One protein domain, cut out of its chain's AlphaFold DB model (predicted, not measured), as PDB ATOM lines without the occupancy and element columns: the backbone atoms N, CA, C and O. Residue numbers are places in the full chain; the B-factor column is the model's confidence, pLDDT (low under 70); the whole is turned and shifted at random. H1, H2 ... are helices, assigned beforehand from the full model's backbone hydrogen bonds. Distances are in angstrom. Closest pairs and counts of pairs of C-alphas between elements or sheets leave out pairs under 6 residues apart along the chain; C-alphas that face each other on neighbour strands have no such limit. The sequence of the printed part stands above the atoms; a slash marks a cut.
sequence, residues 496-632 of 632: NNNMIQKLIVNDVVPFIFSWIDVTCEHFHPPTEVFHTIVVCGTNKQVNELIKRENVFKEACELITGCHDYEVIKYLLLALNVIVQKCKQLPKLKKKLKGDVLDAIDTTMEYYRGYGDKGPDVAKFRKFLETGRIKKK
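Overview. This is residues 496 to 632 of the 632 residues of an uncharacterized protein of Trichoplax sp. H2 (UniProt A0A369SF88). H7, the longest helix, makes one end of a compact cluster of helices built round H6, which runs through the core with H3 on one side, H5 on another, and H8 packed across it. H2 packs on H3 and H5, and the short helices H1 and H4 lie side by side at the end far from H7. The printed part has 137 residues with eight named helices, H1 to H8 in order along the chain, and no named strand; the class is all helix. The whole is compact and rounded, with a radius of gyration of the C-alphas of 14.2 A and spans of 41 by 34 by 27 A.

Arrangement. H7, residues 590 to 609, touches H6, residues 565 to 581, with residues 600 to 606 alone, at a steep tilt of 59 degrees; the closest C-alphas, of Tyr 565 and Thr 603, are 6.3 A apart. With residues 592 to 599 alone H7 touches H5, residues 551 to 561, closest at C-alphas 560 and 596, 6.0 A. H7 and H8, residues 618 to 626, form a helical hairpin at a shallow tilt of 31 degrees, closest at C-alphas 593 and 624, 6.3 A. H6 is the hub and touches five helices. H8 is about perpendicular to it at 73 degrees, with C-alphas 576 and 620 closest at 4.6 A. H5 and H6 form a helical hairpin, closest at C-alphas 559 and 568, 5.5 A. H3, residues 525 to 536, touches H6 at a shallow tilt of 18 degrees, the same way, with C-alphas 531 and 574 closest at 4.7 A. H2, residues 508 to 516, forms a helical hairpin with H3, closest at C-alphas 512 and 526, 5.5 A. H4, residues 539 to 545, touches H6 at residues 578 to 581 alone, closest at C-alphas 539 and 581, 5.1 A. H1, residues 497 to 505, touches H4, closest at C-alphas 504 and 545, 6.3 A, and is apart from H6. Every O i to N i+4 pair is within hydrogen-bond range in H1, H2, H3, H4, H7 and H8; in H5 it is 4 of 7 and in H6 12 of 13.

Along the chain. H7 measures 29.4 A from C-alpha 590 at (0.615, 13.965, 30.598) to C-alpha 609 at (-5.345, 42.724, 30.822). H6 measures 24.4 A, H3 16.3 A and H5 15.3 A. H1 begins at C-alpha 497, (29.227, 30.841, 20.447).

Size, cuts and confidence. The C-alphas farthest apart, of Asn 498 and Gly 609, are 40.8 A apart. The printed part has no cut and no long link. Mean pLDDT of the printed part is 84.2; residues 517 to 523, 549 and 630 to 632 are under 70.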
ATOM      1  N   ASN A 496      29.744  35.549  21.883       84.44
ATOM      2  CA  ASN A 496      29.980  34.587  20.807       84.44
ATOM      3  C   ASN A 496      29.631  33.149  21.228       84.44
ATOM      4  O   ASN A 496      29.524  32.825  22.410       84.44
ATOM      5  N   ASN A 497      29.541  32.257  20.238       87.38
ATOM      6  CA  ASN A 497      29.227  30.841  20.447       87.38
ATOM      7  C   ASN A 497      30.214  30.115  21.381       87.38
ATOM      8  O   ASN A 497      29.820  29.136  22.004       87.38
ATOM      9  N   ASN A 498      31.476  30.544  21.487       86.00
ATOM     10  CA  ASN A 498      32.457  29.892  22.361       86.00
ATOM     11  C   ASN A 498      32.167  30.175  23.844       86.00
ATOM     12  O   ASN A 498      32.305  29.283  24.673       86.00
ATOM     13  N   MET A 499      31.692  31.380  24.179       86.19
ATOM     14  CA  MET A 499      31.239  31.685  25.542       86.19
ATOM     15  C   MET A 499      29.968  30.922  25.895       86.19
ATOM     16  O   MET A 499      29.892  30.344  26.971       86.19
ATOM     17  N   ILE A 500      29.022  30.809  24.960       90.00
ATOM     18  CA  ILE A 500      27.842  29.946  25.129       90.00
ATOM     19  C   ILE A 500      28.273  28.490  25.384       90.00
ATOM     20  O   ILE A 500      27.684  27.827  26.232       90.00
ATOM     21  N   GLN A 501      29.331  27.999  24.721       88.94
ATOM     22  CA  GLN A 501      29.886  26.676  25.019       88.94
ATOM     23  C   GLN A 501      30.462  26.601  26.440       88.94
ATOM     24  O   GLN A 501      30.121  25.660  27.145       88.94
ATOM     25  N   LYS A 502      31.279  27.573  26.883       86.00
ATOM     26  CA  LYS A 502      31.807  27.601  28.262       86.00
ATOM     27  C   LYS A 502      30.675  27.578  29.303       86.00
ATOM     28  O   LYS A 502      30.708  26.756  30.209       86.00
ATOM     29  N   LEU A 503      29.635  28.401  29.130       87.94
ATOM     30  CA  LEU A 503      28.474  28.451  30.036       87.94
ATOM     31  C   LEU A 503      27.685  27.123  30.078       87.94
ATOM     32  O   LEU A 503      27.176  26.751  31.130       87.94
ATOM     33  N   ILE A 504      27.592  26.397  28.955       87.75
ATOM     34  CA  ILE A 504      26.959  25.063  28.889       87.75
ATOM     35  C   ILE A 504      27.865  23.969  29.474       87.75
ATOM     36  O   ILE A 504      27.361  22.997  30.026       87.75
ATOM     37  N   VAL A 505      29.188  24.090  29.329       86.19
ATOM     38  CA  VAL A 505      30.153  23.091  29.816       86.19
ATOM     39  C   VAL A 505      30.338  23.167  31.330       86.19
ATOM     40  O   VAL A 505      30.487  22.116  31.947       86.19
ATOM     41  N   ASN A 506      30.255  24.375  31.891       82.56
ATOM     42  CA  ASN A 506      30.395  24.679  33.317       82.56
ATOM     43  C   ASN A 506      29.036  24.740  34.051       82.56
ATOM     44  O   ASN A 506      28.912  25.426  35.060       82.56
ATOM     45  N   ASP A 507      28.003  24.096  33.496       83.62
ATOM     46  CA  ASP A 507      26.697  23.840  34.127       83.62
ATOM     47  C   ASP A 507      25.995  25.066  34.764       83.62
ATOM     48  O   ASP A 507      25.249  24.980  35.740       83.62
ATOM     49  N   VAL A 508      26.142  26.229  34.116       84.75
ATOM     50  CA  VAL A 508      25.520  27.504  34.529       84.75
ATOM     51  C   VAL A 508      23.987  27.466  34.461       84.75
ATOM     52  O   VAL A 508      23.320  28.212  35.169       84.75
ATOM     53  N   VAL A 509      23.401  26.617  33.611       86.81
ATOM     54  CA  VAL A 509      21.936  26.544  33.444       86.81
ATOM     55  C   VAL A 509      21.239  25.813  34.605       86.81
ATOM     56  O   VAL A 509      20.305  26.402  35.144       86.81
ATOM     57  N   PRO A 510      21.692  24.624  35.057       82.25
ATOM     58  CA  PRO A 510      21.268  24.047  36.338       82.25
ATOM     59  C   PRO A 510      21.397  25.028  37.513       82.25
ATOM     60  O   PRO A 510      20.457  25.206  38.285       82.25
ATOM     61  N   PHE A 511      22.518  25.756  37.600       80.62
ATOM     62  CA  PHE A 511      22.699  26.804  38.608       80.62
ATOM     63  C   PHE A 511      21.621  27.906  38.510       80.62
ATOM     64  O   PHE A 511      20.973  28.214  39.508       80.62
ATOM     65  N   ILE A 512      21.357  28.448  37.312       82.06
ATOM     66  CA  ILE A 512      20.279  29.429  37.066       82.06
ATOM     67  C   ILE A 512      18.910  28.907  37.530       82.06
ATOM     68  O   ILE A 512      18.141  29.668  38.114       82.06
ATOM     69  N   PHE A 513      18.594  27.635  37.282       81.88
ATOM     70  CA  PHE A 513      17.316  27.040  37.681       81.88
ATOM     71  C   PHE A 513      17.195  26.905  39.201       81.88
ATOM     72  O   PHE A 513      16.192  27.350  39.756       81.88
ATOM     73  N   SER A 514      18.256  26.458  39.882       77.94
ATOM     74  CA  SER A 514      18.292  26.421  41.353       77.94
ATOM     75  C   SER A 514      18.109  27.796  42.014       77.94
ATOM     76  O   SER A 514      17.636  27.865  43.144       77.94
ATOM     77  N   TRP A 515      18.426  28.893  41.312       75.81
ATOM     78  CA  TRP A 515      18.135  30.251  41.781       75.81
ATOM     79  C   TRP A 515      16.675  30.661  41.578       75.81
ATOM     80  O   TRP A 515      16.090  31.262  42.476       75.81
ATOM     81  N   ILE A 516      16.053  30.288  40.456       74.12
ATOM     82  CA  ILE A 516      14.631  30.579  40.199       74.12
ATOM     83  C   ILE A 516      13.721  29.846  41.202       74.12
ATOM     84  O   ILE A 516      12.714  30.415  41.616       74.12
ATOM     85  N   ASP A 517      14.081  28.630  41.628       64.81
ATOM     86  CA  ASP A 517      13.333  27.859  42.639       64.81
ATOM     87  C   ASP A 517      13.353  28.487  44.051       64.81
ATOM     88  O   ASP A 517      12.477  28.185  44.863       64.81
ATOM     89  N   VAL A 518      14.334  29.344  44.370       57.84
ATOM     90  CA  VAL A 518      14.537  29.886  45.731       57.84
ATOM     91  C   VAL A 518      14.267  31.394  45.820       57.84
ATOM     92  O   VAL A 518      13.809  31.869  46.861       57.84
ATOM     93  N   THR A 519      14.493  32.179  44.757       54.38
ATOM     94  CA  THR A 519      14.201  33.624  44.778       54.38
ATOM     95  C   THR A 519      12.727  33.921  44.498       54.38
ATOM     96  O   THR A 519      12.320  34.061  43.342       54.38
ATOM     97  N   CYS A 520      11.928  34.097  45.551       43.16
ATOM     98  CA  CYS A 520      10.575  34.639  45.417       43.16
ATOM     99  C   CYS A 520      10.579  36.072  44.846       43.16
ATOM    100  O   CYS A 520      11.352  36.921  45.286       43.16
ATOM    101  N   GLU A 521       9.656  36.301  43.907       51.06
ATOM    102  CA  GLU A 521       9.135  37.576  43.386       51.06
ATOM    103  C   GLU A 521      10.145  38.655  42.908       51.06
ATOM    104  O   GLU A 521      10.992  39.188  43.633       51.06
ATOM    105  N   HIS A 522       9.972  39.049  41.640       52.47
ATOM    106  CA  HIS A 522      10.608  40.203  40.989       52.47
ATOM    107  C   HIS A 522      12.125  40.073  40.738       52.47
ATOM    108  O   HIS A 522      12.811  41.076  40.541       52.47
ATOM    109  N   PHE A 523      12.668  38.848  40.706       61.84
ATOM    110  CA  PHE A 523      14.072  38.590  40.357       61.84
ATOM    111  C   PHE A 523      14.217  37.907  38.987       61.84
ATOM    112  O   PHE A 523      14.564  36.736  38.858       61.84
ATOM    113  N   HIS A 524      13.933  38.662  37.926       70.12
ATOM    114  CA  HIS A 524      13.976  38.177  36.541       70.12
ATOM    115  C   HIS A 524      15.379  37.893  35.932       70.12
ATOM    116  O   HIS A 524      15.424  37.060  35.014       70.12
ATOM    117  N   PRO A 525      16.517  38.502  36.361       77.19
ATOM    118  CA  PRO A 525      17.811  38.356  35.676       77.19
ATOM    119  C   PRO A 525      18.282  36.925  35.343       77.19
ATOM    120  O   PRO A 525      18.778  36.742  34.227       77.19
ATOM    121  N   PRO A 526      18.105  35.889  36.195       82.06
ATOM    122  CA  PRO A 526      18.522  34.523  35.858       82.06
ATOM    123  C   PRO A 526      17.806  33.979  34.609       82.06
ATOM    124  O   PRO A 526      18.425  33.365  33.734       82.06
ATOM    125  N   THR A 527      16.505  34.263  34.472       85.31
ATOM    126  CA  THR A 527      15.694  33.795  33.334       85.31
ATOM    127  C   THR A 527      16.115  34.448  32.018       85.31
ATOM    128  O   THR A 527      16.120  33.783  30.977       85.31
ATOM    129  N   GLU A 528      16.560  35.711  32.057       86.88
ATOM    130  CA  GLU A 528      17.124  36.387  30.889       86.88
ATOM    131  C   GLU A 528      18.410  35.722  30.398       86.88
ATOM    132  O   GLU A 528      18.615  35.634  29.183       86.88
ATOM    133  N   VAL A 529      19.267  35.234  31.305       89.19
ATOM    134  CA  VAL A 529      20.494  34.513  30.926       89.19
ATOM    135  C   VAL A 529      20.138  33.215  30.207       89.19
ATOM    136  O   VAL A 529      20.636  32.980  29.107       89.19
ATOM    137  N   PHE A 530      19.231  32.403  30.764       91.81
ATOM    138  CA  PHE A 530      18.786  31.159  30.124       91.81
ATOM    139  C   PHE A 530      18.145  31.412  28.750       91.81
ATOM    140  O   PHE A 530      18.537  30.794  27.754       91.81
ATOM    141  N   HIS A 531      17.220  32.373  28.665       92.25
ATOM    142  CA  HIS A 531      16.609  32.796  27.405       92.25
ATOM    143  C   HIS A 531      17.668  33.240  26.384       92.25
ATOM    144  O   HIS A 531      17.626  32.823  25.227       92.25
ATOM    145  N   THR A 532      18.670  34.008  26.811       92.06
ATOM    146  CA  THR A 532      19.759  34.494  25.955       92.06
ATOM    147  C   THR A 532      20.681  33.365  25.479       92.06
ATOM    148  O   THR A 532      20.963  33.292  24.282       92.06
ATOM    149  N   ILE A 533      21.092  32.436  26.354       93.12
ATOM    150  CA  ILE A 533      21.858  31.226  25.988       93.12
ATOM    151  C   ILE A 533      21.111  30.439  24.900       93.12
ATOM    152  O   ILE A 533      21.694  30.049  23.885       93.12
ATOM    153  N   VAL A 534      19.799  30.265  25.067       93.25
ATOM    154  CA  VAL A 534      18.935  29.558  24.114       93.25
ATOM    155  C   VAL A 534      18.736  30.334  22.804       93.25
ATOM    156  O   VAL A 534      18.732  29.722  21.731       93.25
ATOM    157  N   VAL A 535      18.589  31.661  22.841       93.00
ATOM    158  CA  VAL A 535      18.387  32.526  21.660       93.00
ATOM    159  C   VAL A 535      19.661  32.674  20.834       93.00
ATOM    160  O   VAL A 535      19.615  32.469  19.618       93.00
ATOM    161  N   CYS A 536      20.798  32.954  21.466       93.31
ATOM    162  CA  CYS A 536      22.080  33.145  20.790       93.31
ATOM    163  C   CYS A 536      22.749  31.812  20.408       93.31
ATOM    164  O   CYS A 536      23.407  31.737  19.372       93.31
ATOM    165  N   GLY A 537      22.542  30.741  21.184       92.44
ATOM    166  CA  GLY A 537      23.229  29.461  20.999       92.44
ATOM    167  C   GLY A 537      22.939  28.775  19.664       92.44
ATOM    168  O   GLY A 537      21.817  28.801  19.148       92.44
ATOM    169  N   THR A 538      23.944  28.114  19.090       94.12
ATOM    170  CA  THR A 538      23.764  27.351  17.846       94.12
ATOM    171  C   THR A 538      22.828  26.158  18.043       94.12
ATOM    172  O   THR A 538      22.668  25.646  19.152       94.12
ATOM    173  N   ASN A 539      22.256  25.624  16.957       93.50
ATOM    174  CA  ASN A 539      21.432  24.415  17.055       93.50
ATOM    175  C   ASN A 539      22.199  23.246  17.701       93.50
ATOM    176  O   ASN A 539      21.594  22.491  18.450       93.50
ATOM    177  N   LYS A 540      23.514  23.101  17.474       91.94
ATOM    178  CA  LYS A 540      24.314  22.065  18.155       91.94
ATOM    179  C   LYS A 540      24.277  22.250  19.675       91.94
ATOM    180  O   LYS A 540      23.916  21.312  20.371       91.94
ATOM    181  N   GLN A 541      24.551  23.466  20.141       92.81
ATOM    182  CA  GLN A 541      24.594  23.831  21.560       92.81
ATOM    183  C   GLN A 541      23.248  23.679  22.259       92.81
ATOM    184  O   GLN A 541      23.183  23.086  23.327       92.81
ATOM    185  N   VAL A 542      22.147  24.110  21.639       91.94
ATOM    186  CA  VAL A 542      20.820  23.925  22.247       91.94
ATOM    187  C   VAL A 542      20.418  22.438  22.267       91.94
ATOM    188  O   VAL A 542      19.831  21.987  23.242       91.94
ATOM    189  N   ASN A 543      20.810  21.625  21.272       89.00
ATOM    190  CA  ASN A 543      20.626  20.161  21.340       89.00
ATOM    191  C   ASN A 543      21.629  19.461  22.295       89.00
ATOM    192  O   ASN A 543      21.455  18.273  22.554       89.00
ATOM    193  N   GLU A 544      22.675  20.137  22.779       89.38
ATOM    194  CA  GLU A 544      23.597  19.638  23.812       89.38
ATOM    195  C   GLU A 544      23.067  19.980  25.209       89.38
ATOM    196  O   GLU A 544      22.895  19.084  26.028       89.38
ATOM    197  N   LEU A 545      22.687  21.240  25.432       88.56
ATOM    198  CA  LEU A 545      22.047  21.720  26.658       88.56
ATOM    199  C   LEU A 545      20.777  20.927  27.008       88.56
ATOM    200  O   LEU A 545      20.538  20.633  28.167       88.56
ATOM    201  N   ILE A 546      19.986  20.525  26.009       86.94
ATOM    202  CA  ILE A 546      18.765  19.717  26.202       86.94
ATOM    203  C   ILE A 546      19.065  18.213  26.407       86.94
ATOM    204  O   ILE A 546      18.168  17.440  26.746       86.94
ATOM    205  N   LYS A 547      20.318  17.777  26.204       81.38
ATOM    206  CA  LYS A 547      20.802  16.432  26.568       81.38
ATOM    207  C   LYS A 547      21.478  16.400  27.936       81.38
ATOM    208  O   LYS A 547      21.425  15.354  28.579       81.38
ATOM    209  N   ARG A 548      22.112  17.497  28.360       70.62
ATOM    210  CA  ARG A 548      22.518  17.686  29.755       70.62
ATOM    211  C   ARG A 548      21.266  17.794  30.635       70.62
ATOM    212  O   ARG A 548      20.251  18.359  30.235       70.62
ATOM    213  N   GLU A 549      21.351  17.172  31.804       60.06
ATOM    214  CA  GLU A 549      20.624  17.516  33.036       60.06
ATOM    215  C   GLU A 549      19.140  17.915  32.908       60.06
ATOM    216  O   GLU A 549      18.698  18.877  33.510       60.06
ATOM    217  N   ASN A 550      18.331  17.177  32.138       76.50
ATOM    218  CA  ASN A 550      16.863  17.328  32.090       76.50
ATOM    219  C   ASN A 550      16.298  18.741  31.796       76.50
ATOM    220  O   ASN A 550      15.081  18.903  31.880       76.50
ATOM    221  N   VAL A 551      17.109  19.715  31.365       84.12
ATOM    222  CA  VAL A 551      16.799  21.164  31.285       84.12
ATOM    223  C   VAL A 551      15.417  21.494  30.691       84.12
ATOM    224  O   VAL A 551      14.729  22.406  31.140       84.12
ATOM    225  N   PHE A 552      14.960  20.726  29.696       88.06
ATOM    226  CA  PHE A 552      13.634  20.889  29.086       88.06
ATOM    227  C   PHE A 552      12.449  20.581  30.021       88.06
ATOM    228  O   PHE A 552      11.400  21.211  29.915       88.06
ATOM    229  N   LYS A 553      12.593  19.575  30.890       88.00
ATOM    230  CA  LYS A 553      11.593  19.166  31.887       88.00
ATOM    231  C   LYS A 553      11.553  20.175  33.034       88.00
ATOM    232  O   LYS A 553      10.469  20.588  33.421       88.00
ATOM    233  N   GLU A 554      12.719  20.579  33.516       88.56
ATOM    234  CA  GLU A 554      12.884  21.478  34.661       88.56
ATOM    235  C   GLU A 554      12.336  22.877  34.359       88.56
ATOM    236  O   GLU A 554      11.461  23.360  35.070       88.56
ATOM    237  N   ALA A 555      12.671  23.449  33.196       89.44
ATOM    238  CA  ALA A 555      12.058  24.690  32.712       89.44
ATOM    239  C   ALA A 555      10.525  24.609  32.547       89.44
ATOM    240  O   ALA A 555       9.848  25.632  32.619       89.44
ATOM    241  N   CYS A 556       9.961  23.416  32.318       90.69
ATOM    242  CA  CYS A 556       8.508  23.214  32.305       90.69
ATOM    243  C   CYS A 556       7.916  23.118  33.721       90.69
ATOM    244  O   CYS A 556       6.794  23.563  33.928       90.69
ATOM    245  N   GLU A 557       8.637  22.543  34.682       89.19
ATOM    246  CA  GLU A 557       8.192  22.435  36.077       89.19
ATOM    247  C   GLU A 557       8.267  23.799  36.786       89.19
ATOM    248  O   GLU A 557       7.285  24.187  37.421       89.19
ATOM    249  N   LEU A 558       9.322  24.591  36.544       88.00
ATOM    250  CA  LEU A 558       9.445  25.989  36.987       88.00
ATOM    251  C   LEU A 558       8.244  26.850  36.557       88.00
ATOM    252  O   LEU A 558       7.674  27.569  37.372       88.00
ATOM    253  N   ILE A 559       7.789  26.728  35.301       88.62
ATOM    254  CA  ILE A 559       6.594  27.439  34.796       88.62
ATOM    255  C   ILE A 559       5.327  27.090  35.594       88.62
ATOM    256  O   ILE A 559       4.435  27.925  35.705       88.62
ATOM    257  N   THR A 560       5.235  25.877  36.143       86.00
ATOM    258  CA  THR A 560       4.063  25.421  36.913       86.00
ATOM    259  C   THR A 560       4.157  25.687  38.416       86.00
ATOM    260  O   THR A 560       3.136  25.612  39.095       86.00
ATOM    261  N   GLY A 561       5.353  25.980  38.934       78.12
ATOM    262  CA  GLY A 561       5.578  26.367  40.332       78.12
ATOM    263  C   GLY A 561       5.648  27.881  40.558       78.12
ATOM    264  O   GLY A 561       5.399  28.341  41.667       78.12
ATOM    265  N   CYS A 562       5.970  28.662  39.523       77.88
ATOM    266  CA  CYS A 562       6.146  30.108  39.632       77.88
ATOM    267  C   CYS A 562       4.817  30.888  39.567       77.88
ATOM    268  O   CYS A 562       3.833  30.444  38.973       77.88
ATOM    269  N   HIS A 563       4.803  32.088  40.153       78.06
ATOM    270  CA  HIS A 563       3.690  33.050  40.083       78.06
ATOM    271  C   HIS A 563       4.094  34.397  39.446       78.06
ATOM    272  O   HIS A 563       3.253  35.273  39.253       78.06
ATOM    273  N   ASP A 564       5.371  34.562  39.084       82.50
ATOM    274  CA  ASP A 564       5.912  35.772  38.462       82.50
ATOM    275  C   ASP A 564       5.787  35.683  36.928       82.50
ATOM    276  O   ASP A 564       6.453  34.885  36.260       82.50
ATOM    277  N   TYR A 565       4.891  36.488  36.350       83.88
ATOM    278  CA  TYR A 565       4.560  36.416  34.923       83.88
ATOM    279  C   TYR A 565       5.723  36.795  33.991       83.88
ATOM    280  O   TYR A 565       5.792  36.267  32.879       83.88
ATOM    281  N   GLU A 566       6.665  37.639  34.428       81.56
ATOM    282  CA  GLU A 566       7.855  37.992  33.640       81.56
ATOM    283  C   GLU A 566       8.892  36.850  33.647       81.56
ATOM    284  O   GLU A 566       9.461  36.531  32.599       81.56
ATOM    285  N   VAL A 567       9.062  36.152  34.780       84.50
ATOM    286  CA  VAL A 567       9.821  34.884  34.850       84.50
ATOM    287  C   VAL A 567       9.219  33.841  33.902       84.50
ATOM    288  O   VAL A 567       9.927  33.274  33.062       84.50
ATOM    289  N   ILE A 568       7.901  33.623  33.974       88.12
ATOM    290  CA  ILE A 568       7.190  32.654  33.126       88.12
ATOM    291  C   ILE A 568       7.327  33.025  31.638       88.12
ATOM    292  O   ILE A 568       7.636  32.164  30.812       88.12
ATOM    293  N   LYS A 569       7.174  34.306  31.284       88.12
ATOM    294  CA  LYS A 569       7.363  34.849  29.927       88.12
ATOM    295  C   LYS A 569       8.742  34.521  29.352       88.12
ATOM    296  O   LYS A 569       8.811  34.026  28.223       88.12
ATOM    297  N   TYR A 570       9.831  34.738  30.092       88.62
ATOM    298  CA  TYR A 570      11.176  34.427  29.594       88.62
ATOM    299  C   TYR A 570      11.429  32.920  29.443       88.62
ATOM    300  O   TYR A 570      11.977  32.498  28.417       88.62
ATOM    301  N   LEU A 571      10.964  32.093  30.388       91.19
ATOM    302  CA  LEU A 571      11.027  30.627  30.276       91.19
ATOM    303  C   LEU A 571      10.237  30.118  29.054       91.19
ATOM    304  O   LEU A 571      10.737  29.303  28.272       91.19
ATOM    305  N   LEU A 572       9.034  30.648  28.825       92.44
ATOM    306  CA  LEU A 572       8.185  30.302  27.685       92.44
ATOM    307  C   LEU A 572       8.789  30.707  26.331       92.44
ATOM    308  O   LEU A 572       8.742  29.924  25.374       92.44
ATOM    309  N   LEU A 573       9.387  31.900  26.236       92.56
ATOM    310  CA  LEU A 573      10.106  32.342  25.036       92.56
ATOM    311  C   LEU A 573      11.308  31.430  24.743       92.56
ATOM    312  O   LEU A 573      11.499  31.010  23.595       92.56
ATOM    313  N   ALA A 574      12.066  31.042  25.774       92.62
ATOM    314  CA  ALA A 574      13.175  30.100  25.644       92.62
ATOM    315  C   ALA A 574      12.694  28.729  25.132       92.62
ATOM    316  O   ALA A 574      13.219  28.217  24.140       92.62
ATOM    317  N   LEU A 575      11.636  28.161  25.718       93.56
ATOM    318  CA  LEU A 575      11.056  26.884  25.279       93.56
ATOM    319  C   LEU A 575      10.527  26.945  23.832       93.56
ATOM    320  O   LEU A 575      10.732  26.007  23.053       93.56
ATOM    321  N   ASN A 576       9.943  28.073  23.413       93.56
ATOM    322  CA  ASN A 576       9.536  28.298  22.022       93.56
ATOM    323  C   ASN A 576      10.722  28.335  21.045       93.56
ATOM    324  O   ASN A 576      10.579  27.911  19.894       93.56
ATOM    325  N   VAL A 577      11.907  28.776  21.472       92.81
ATOM    326  CA  VAL A 577      13.141  28.729  20.665       92.81
ATOM    327  C   VAL A 577      13.804  27.344  20.702       92.81
ATOM    328  O   VAL A 577      14.251  26.864  19.657       92.81
ATOM    329  N   ILE A 578      13.783  26.643  21.838       92.44
ATOM    330  CA  ILE A 578      14.214  25.238  21.964       92.44
ATOM    331  C   ILE A 578      13.472  24.350  20.954       92.44
ATOM    332  O   ILE A 578      14.115  23.626  20.192       92.44
ATOM    333  N   VAL A 579      12.143  24.480  20.852       90.88
ATOM    334  CA  VAL A 579      11.307  23.763  19.863       90.88
ATOM    335  C   VAL A 579      11.675  24.088  18.409       90.88
ATOM    336  O   VAL A 579      11.459  23.262  17.525       90.88
ATOM    337  N   GLN A 580      12.253  25.259  18.132       89.19
ATOM    338  CA  GLN A 580      12.691  25.646  16.783       89.19
ATOM    339  C   GLN A 580      14.091  25.125  16.426       89.19
ATOM    340  O   GLN A 580      14.373  24.900  15.249       89.19
ATOM    341  N   LYS A 581      14.972  24.945  17.418       90.44
ATOM    342  CA  LYS A 581      16.372  24.530  17.220       90.44
ATOM    343  C   LYS A 581      16.597  23.025  17.399       90.44
ATOM    344  O   LYS A 581      17.546  22.475  16.829       90.44
ATOM    345  N   CYS A 582      15.746  22.345  18.166       86.69
ATOM    346  CA  CYS A 582      15.880  20.920  18.467       86.69
ATOM    347  C   CYS A 582      15.170  20.031  17.440       86.69
ATOM    348  O   CYS A 582      14.049  20.307  17.021       86.69
ATOM    349  N   LYS A 583      15.817  18.929  17.035       79.38
ATOM    350  CA  LYS A 583      15.204  17.939  16.118       79.38
ATOM    351  C   LYS A 583      14.334  16.911  16.845       79.38
ATOM    352  O   LYS A 583      13.477  16.283  16.226       79.38
ATOM    353  N   GLN A 584      14.595  16.718  18.133       80.12
ATOM    354  CA  GLN A 584      13.911  15.826  19.062       80.12
ATOM    355  C   GLN A 584      13.922  16.510  20.435       80.12
ATOM    356  O   GLN A 584      14.843  17.273  20.718       80.12
ATOM    357  N   LEU A 585      12.919  16.243  21.269       84.62
ATOM    358  CA  LEU A 585      12.814  16.768  22.634       84.62
ATOM    359  C   LEU A 585      12.395  15.648  23.599       84.62
ATOM    360  O   LEU A 585      11.736  14.697  23.155       84.62
ATOM    361  N   PRO A 586      12.738  15.743  24.898       83.31
ATOM    362  CA  PRO A 586      12.236  14.830  25.920       83.31
ATOM    363  C   PRO A 586      10.700  14.783  25.957       83.31
ATOM    364  O   PRO A 586      10.016  15.780  25.718       83.31
ATOM    365  N   LYS A 587      10.137  13.611  26.275       81.75
ATOM    366  CA  LYS A 587       8.687  13.447  26.454       81.75
ATOM    367  C   LYS A 587       8.278  13.920  27.851       81.75
ATOM    368  O   LYS A 587       8.671  13.306  28.839       81.75
ATOM    369  N   LEU A 588       7.441  14.953  27.928       85.12
ATOM    370  CA  LEU A 588       6.817  15.384  29.182       85.12
ATOM    371  C   LEU A 588       5.719  14.397  29.624       85.12
ATOM    372  O   LEU A 588       5.069  13.752  28.795       85.12
ATOM    373  N   LYS A 589       5.485  14.293  30.938       88.12
ATOM    374  CA  LYS A 589       4.358  13.529  31.505       88.12
ATOM    375  C   LYS A 589       3.027  14.209  31.142       88.12
ATOM    376  O   LYS A 589       2.967  15.431  31.048       88.12
ATOM    377  N   LYS A 590       1.940  13.431  30.994       88.38
ATOM    378  CA  LYS A 590       0.615  13.965  30.598       88.38
ATOM    379  C   LYS A 590       0.117  15.082  31.528       88.38
ATOM    380  O   LYS A 590      -0.460  16.030  31.013       88.38
ATOM    381  N   LYS A 591       0.357  14.966  32.844       91.06
ATOM    382  CA  LYS A 591      -0.024  15.983  33.838       91.06
ATOM    383  C   LYS A 591       0.705  17.307  33.577       91.06
ATOM    384  O   LYS A 591       0.074  18.235  33.107       91.06
ATOM    385  N   LEU A 592       2.038  17.311  33.684       90.56
ATOM    386  CA  LEU A 592       2.902  18.469  33.407       90.56
ATOM    387  C   LEU A 592       2.629  19.139  32.043       90.56
ATOM    388  O   LEU A 592       2.677  20.355  31.934       90.56
ATOM    389  N   LYS A 593       2.301  18.369  30.992       91.19
ATOM    390  CA  LYS A 593       1.869  18.940  29.701       91.19
ATOM    391  C   LYS A 593       0.581  19.776  29.816       91.19
ATOM    392  O   LYS A 593       0.464  20.757  29.091       91.19
ATOM    393  N   GLY A 594      -0.394  19.334  30.611       90.75
ATOM    394  CA  GLY A 594      -1.619  20.083  30.900       90.75
ATOM    395  C   GLY A 594      -1.303  21.302  31.755       90.75
ATOM    396  O   GLY A 594      -1.499  22.414  31.287       90.75
ATOM    397  N   ASP A 595      -0.663  21.074  32.905       92.75
ATOM    398  CA  ASP A 595      -0.247  22.106  33.861       92.75
ATOM    399  C   ASP A 595       0.482  23.295  33.158       92.75
ATOM    400  O   ASP A 595       0.195  24.458  33.428       92.75
ATOM    401  N   VAL A 596       1.370  23.026  32.182       92.00
ATOM    402  CA  VAL A 596       2.071  24.058  31.377       92.00
ATOM    403  C   VAL A 596       1.192  24.717  30.299       92.00
ATOM    404  O   VAL A 596       1.414  25.879  29.962       92.00
ATOM    405  N   LEU A 597       0.220  24.007  29.715       92.94
ATOM    406  CA  LEU A 597      -0.732  24.612  28.769       92.94
ATOM    407  C   LEU A 597      -1.666  25.590  29.488       92.94
ATOM    408  O   LEU A 597      -1.900  26.680  28.971       92.94
ATOM    409  N   ASP A 598      -2.120  25.229  30.687       91.50
ATOM    410  CA  ASP A 598      -2.963  26.077  31.526       91.50
ATOM    411  C   ASP A 598      -2.182  27.338  31.954       91.50
ATOM    412  O   ASP A 598      -2.655  28.456  31.750       91.50
ATOM    413  N   ALA A 599      -0.925  27.184  32.399       89.94
ATOM    414  CA  ALA A 599      -0.033  28.304  32.721       89.94
ATOM    415  C   ALA A 599       0.248  29.239  31.522       89.94
ATOM    416  O   ALA A 599       0.363  30.456  31.699       89.94
ATOM    417  N   ILE A 600       0.321  28.706  30.291       92.00
ATOM    418  CA  ILE A 600       0.393  29.526  29.069       92.00
ATOM    419  C   ILE A 600      -0.866  30.381  28.924       92.00
ATOM    420  O   ILE A 600      -0.745  31.574  28.649       92.00
ATOM    421  N   ASP A 601      -2.060  29.809  29.087       91.31
ATOM    422  CA  ASP A 601      -3.302  30.565  28.912       91.31
ATOM    423  C   ASP A 601      -3.491  31.628  30.004       91.31
ATOM    424  O   ASP A 601      -3.744  32.782  29.655       91.31
ATOM    425  N   THR A 602      -3.228  31.317  31.280       90.19
ATOM    426  CA  THR A 602      -3.247  32.317  32.368       90.19
ATOM    427  C   THR A 602      -2.257  33.461  32.117       90.19
ATOM    428  O   THR A 602      -2.609  34.631  32.259       90.19
ATOM    429  N   THR A 603      -1.035  33.155  31.662       88.75
ATOM    430  CA  THR A 603      -0.033  34.181  31.315       88.75
ATOM    431  C   THR A 603      -0.504  35.054  30.148       88.75
ATOM    432  O   THR A 603      -0.365  36.276  30.176       88.75
ATOM    433  N   MET A 604      -1.098  34.455  29.113       87.88
ATOM    434  CA  MET A 604      -1.618  35.199  27.963       87.88
ATOM    435  C   MET A 604      -2.849  36.047  28.317       87.88
ATOM    436  O   MET A 604      -3.070  37.071  27.677       87.88
ATOM    437  N   GLU A 605      -3.647  35.657  29.311       89.50
ATOM    438  CA  GLU A 605      -4.750  36.471  29.834       89.50
ATOM    439  C   GLU A 605      -4.254  37.643  30.686       89.50
ATOM    440  O   GLU A 605      -4.727  38.763  30.485       89.50
ATOM    441  N   TYR A 606      -3.240  37.428  31.533       88.31
ATOM    442  CA  TYR A 606      -2.571  38.492  32.288       88.31
ATOM    443  C   TYR A 606      -2.085  39.622  31.364       88.31
ATOM    444  O   TYR A 606      -2.502  40.769  31.524       88.31
ATOM    445  N   TYR A 607      -1.296  39.309  30.326       86.50
ATOM    446  CA  TYR A 607      -0.784  40.329  29.397       86.50
ATOM    447  C   TYR A 607      -1.890  41.053  28.608       86.50
ATOM    448  O   TYR A 607      -1.805  42.271  28.426       86.50
ATOM    449  N   ARG A 608      -2.973  40.357  28.221       87.06
ATOM    450  CA  ARG A 608      -4.148  40.994  27.589       87.06
ATOM    451  C   ARG A 608      -4.824  42.011  28.510       87.06
ATOM    452  O   ARG A 608      -5.317  43.017  28.006       87.06
ATOM    453  N   GLY A 609      -4.821  41.782  29.826       84.62
ATOM    454  CA  GLY A 609      -5.345  42.724  30.822       84.62
ATOM    455  C   GLY A 609      -4.655  44.095  30.795       84.62
ATOM    456  O   GLY A 609      -5.296  45.106  31.070       84.62
ATOM    457  N   TYR A 610      -3.387  44.143  30.370       83.69
ATOM    458  CA  TYR A 610      -2.604  45.372  30.181       83.69
ATOM    459  C   TYR A 610      -2.539  45.842  28.713       83.69
ATOM    460  O   TYR A 610      -1.810  46.778  28.393       83.69
ATOM    461  N   GLY A 611      -3.289  45.209  27.803       80.06
ATOM    462  CA  GLY A 611      -3.304  45.533  26.372       80.06
ATOM    463  C   GLY A 611      -2.130  44.971  25.556       80.06
ATOM    464  O   GLY A 611      -2.031  45.259  24.362       80.06
ATOM    465  N   ASP A 612      -1.261  44.155  26.159       82.44
ATOM    466  CA  ASP A 612      -0.193  43.439  25.457       82.44
ATOM    467  C   ASP A 612      -0.749  42.150  24.807       82.44
ATOM    468  O   ASP A 612      -1.742  41.558  25.231       82.44
ATOM    469  N   LYS A 613      -0.103  41.705  23.729       80.38
ATOM    470  CA  LYS A 613      -0.368  40.426  23.061       80.38
ATOM    471  C   LYS A 613       0.282  39.245  23.782       80.38
ATOM    472  O   LYS A 613      -0.117  38.114  23.509       80.38
ATOM    473  N   GLY A 614       1.251  39.495  24.666       82.44
ATOM    474  CA  GLY A 614       2.009  38.462  25.372       82.44
ATOM    475  C   GLY A 614       3.073  37.779  24.495       82.44
ATOM    476  O   GLY A 614       3.257  38.134  23.325       82.44
ATOM    477  N   PRO A 615       3.819  36.806  25.046       85.56
ATOM    478  CA  PRO A 615       4.925  36.158  24.339       85.56
ATOM    479  C   PRO A 615       4.466  35.296  23.144       85.56
ATOM    480  O   PRO A 615       3.534  34.499  23.256       85.56
ATOM    481  N   ASP A 616       5.176  35.361  22.001       87.88
ATOM    482  CA  ASP A 616       4.988  34.377  20.915       87.88
ATOM    483  C   ASP A 616       5.503  33.008  21.371       87.88
ATOM    484  O   ASP A 616       6.696  32.707  21.299       87.88
ATOM    485  N   VAL A 617       4.569  32.167  21.807       90.69
ATOM    486  CA  VAL A 617       4.788  30.778  22.233       90.69
ATOM    487  C   VAL A 617       4.149  29.770  21.275       90.69
ATOM    488  O   VAL A 617       4.043  28.582  21.587       90.69
ATOM    489  N   ALA A 618       3.698  30.209  20.092       87.19
ATOM    490  CA  ALA A 618       2.781  29.440  19.248       87.19
ATOM    491  C   ALA A 618       3.353  28.093  18.765       87.19
ATOM    492  O   ALA A 618       2.600  27.154  18.490       87.19
ATOM    493  N   LYS A 619       4.684  27.961  18.670       88.75
ATOM    494  CA  LYS A 619       5.345  26.710  18.264       88.75
ATOM    495  C   LYS A 619       5.528  25.774  19.459       88.75
ATOM    496  O   LYS A 619       5.329  24.573  19.287       88.75
ATOM    497  N   PHE A 620       5.821  26.300  20.652       92.44
ATOM    498  CA  PHE A 620       5.840  25.517  21.894       92.44
ATOM    499  C   PHE A 620       4.453  24.982  22.246       92.44
ATOM    500  O   PHE A 620       4.306  23.769  22.382       92.44
ATOM    501  N   ARG A 621       3.420  25.835  22.256       90.75
ATOM    502  CA  ARG A 621       2.027  25.415  22.476       90.75
ATOM    503  C   ARG A 621       1.624  24.293  21.515       90.75
ATOM    504  O   ARG A 621       1.180  23.230  21.943       90.75
ATOM    505  N   LYS A 622       1.904  24.460  20.216       89.06
ATOM    506  CA  LYS A 622       1.635  23.433  19.196       89.06
ATOM    507  C   LYS A 622       2.438  22.143  19.397       89.06
ATOM    508  O   LYS A 622       1.929  21.055  19.105       89.06
ATOM    509  N   PHE A 623       3.684  22.236  19.862       90.00
ATOM    510  CA  PHE A 623       4.487  21.070  20.225       90.00
ATOM    511  C   PHE A 623       3.876  20.332  21.422       90.00
ATOM    512  O   PHE A 623       3.716  19.117  21.335       90.00
ATOM    513  N   LEU A 624       3.469  21.043  22.481       89.06
ATOM    514  CA  LEU A 624       2.769  20.458  23.626       89.06
ATOM    515  C   LEU A 624       1.498  19.746  23.155       89.06
ATOM    516  O   LEU A 624       1.386  18.534  23.329       89.06
ATOM    517  N   GLU A 625       0.585  20.459  22.490       87.94
ATOM    518  CA  GLU A 625      -0.672  19.940  21.929       87.94
ATOM    519  C   GLU A 625      -0.463  18.640  21.132       87.94
ATOM    520  O   GLU A 625      -1.041  17.604  21.473       87.94
ATOM    521  N   THR A 626       0.392  18.681  20.102       85.12
ATOM    522  CA  THR A 626       0.464  17.645  19.052       85.12
ATOM    523  C   THR A 626       1.602  16.634  19.201       85.12
ATOM    524  O   THR A 626       1.614  15.626  18.492       85.12
ATOM    525  N   GLY A 627       2.594  16.902  20.055       78.56
ATOM    526  CA  GLY A 627       3.842  16.138  20.153       78.56
ATOM    527  C   GLY A 627       4.757  16.233  18.921       78.56
ATOM    528  O   GLY A 627       5.711  15.464  18.814       78.56
ATOM    529  N   ARG A 628       4.470  17.124  17.956       75.31
ATOM    530  CA  ARG A 628       5.175  17.205  16.665       75.31
ATOM    531  C   ARG A 628       5.915  18.530  16.502       75.31
ATOM    532  O   ARG A 628       5.301  19.584  16.366       75.31
ATOM    533  N   ILE A 629       7.240  18.456  16.397       72.88
ATOM    534  CA  ILE A 629       8.065  19.570  15.916       72.88
ATOM    535  C   ILE A 629       7.874  19.680  14.396       72.88
ATOM    536  O   ILE A 629       8.124  18.718  13.663       72.88
ATOM    537  N   LYS A 630       7.423  20.838  13.897       56.69
ATOM    538  CA  LYS A 630       7.374  21.098  12.449       56.69
ATOM    539  C   LYS A 630       8.804  21.231  11.922       56.69
ATOM    540  O   LYS A 630       9.479  22.208  12.235       56.69
ATOM    541  N   LYS A 631       9.236  20.292  11.075       52.62
ATOM    542  CA  LYS A 631      10.402  20.513  10.209       52.62
ATOM    543  C   LYS A 631      10.124  21.722   9.303       52.62
ATOM    544  O   LYS A 631       9.042  21.802   8.717       52.62
ATOM    545  N   LYS A 632      11.093  22.632   9.219       45.56
ATOM    546  CA  LYS A 632      11.374  23.385   7.992       45.56
ATOM    547  C   LYS A 632      12.353  22.564   7.154       45.56
ATOM    548  O   LYS A 632      13.109  21.783   7.779       45.56
TER     549      LYS A 632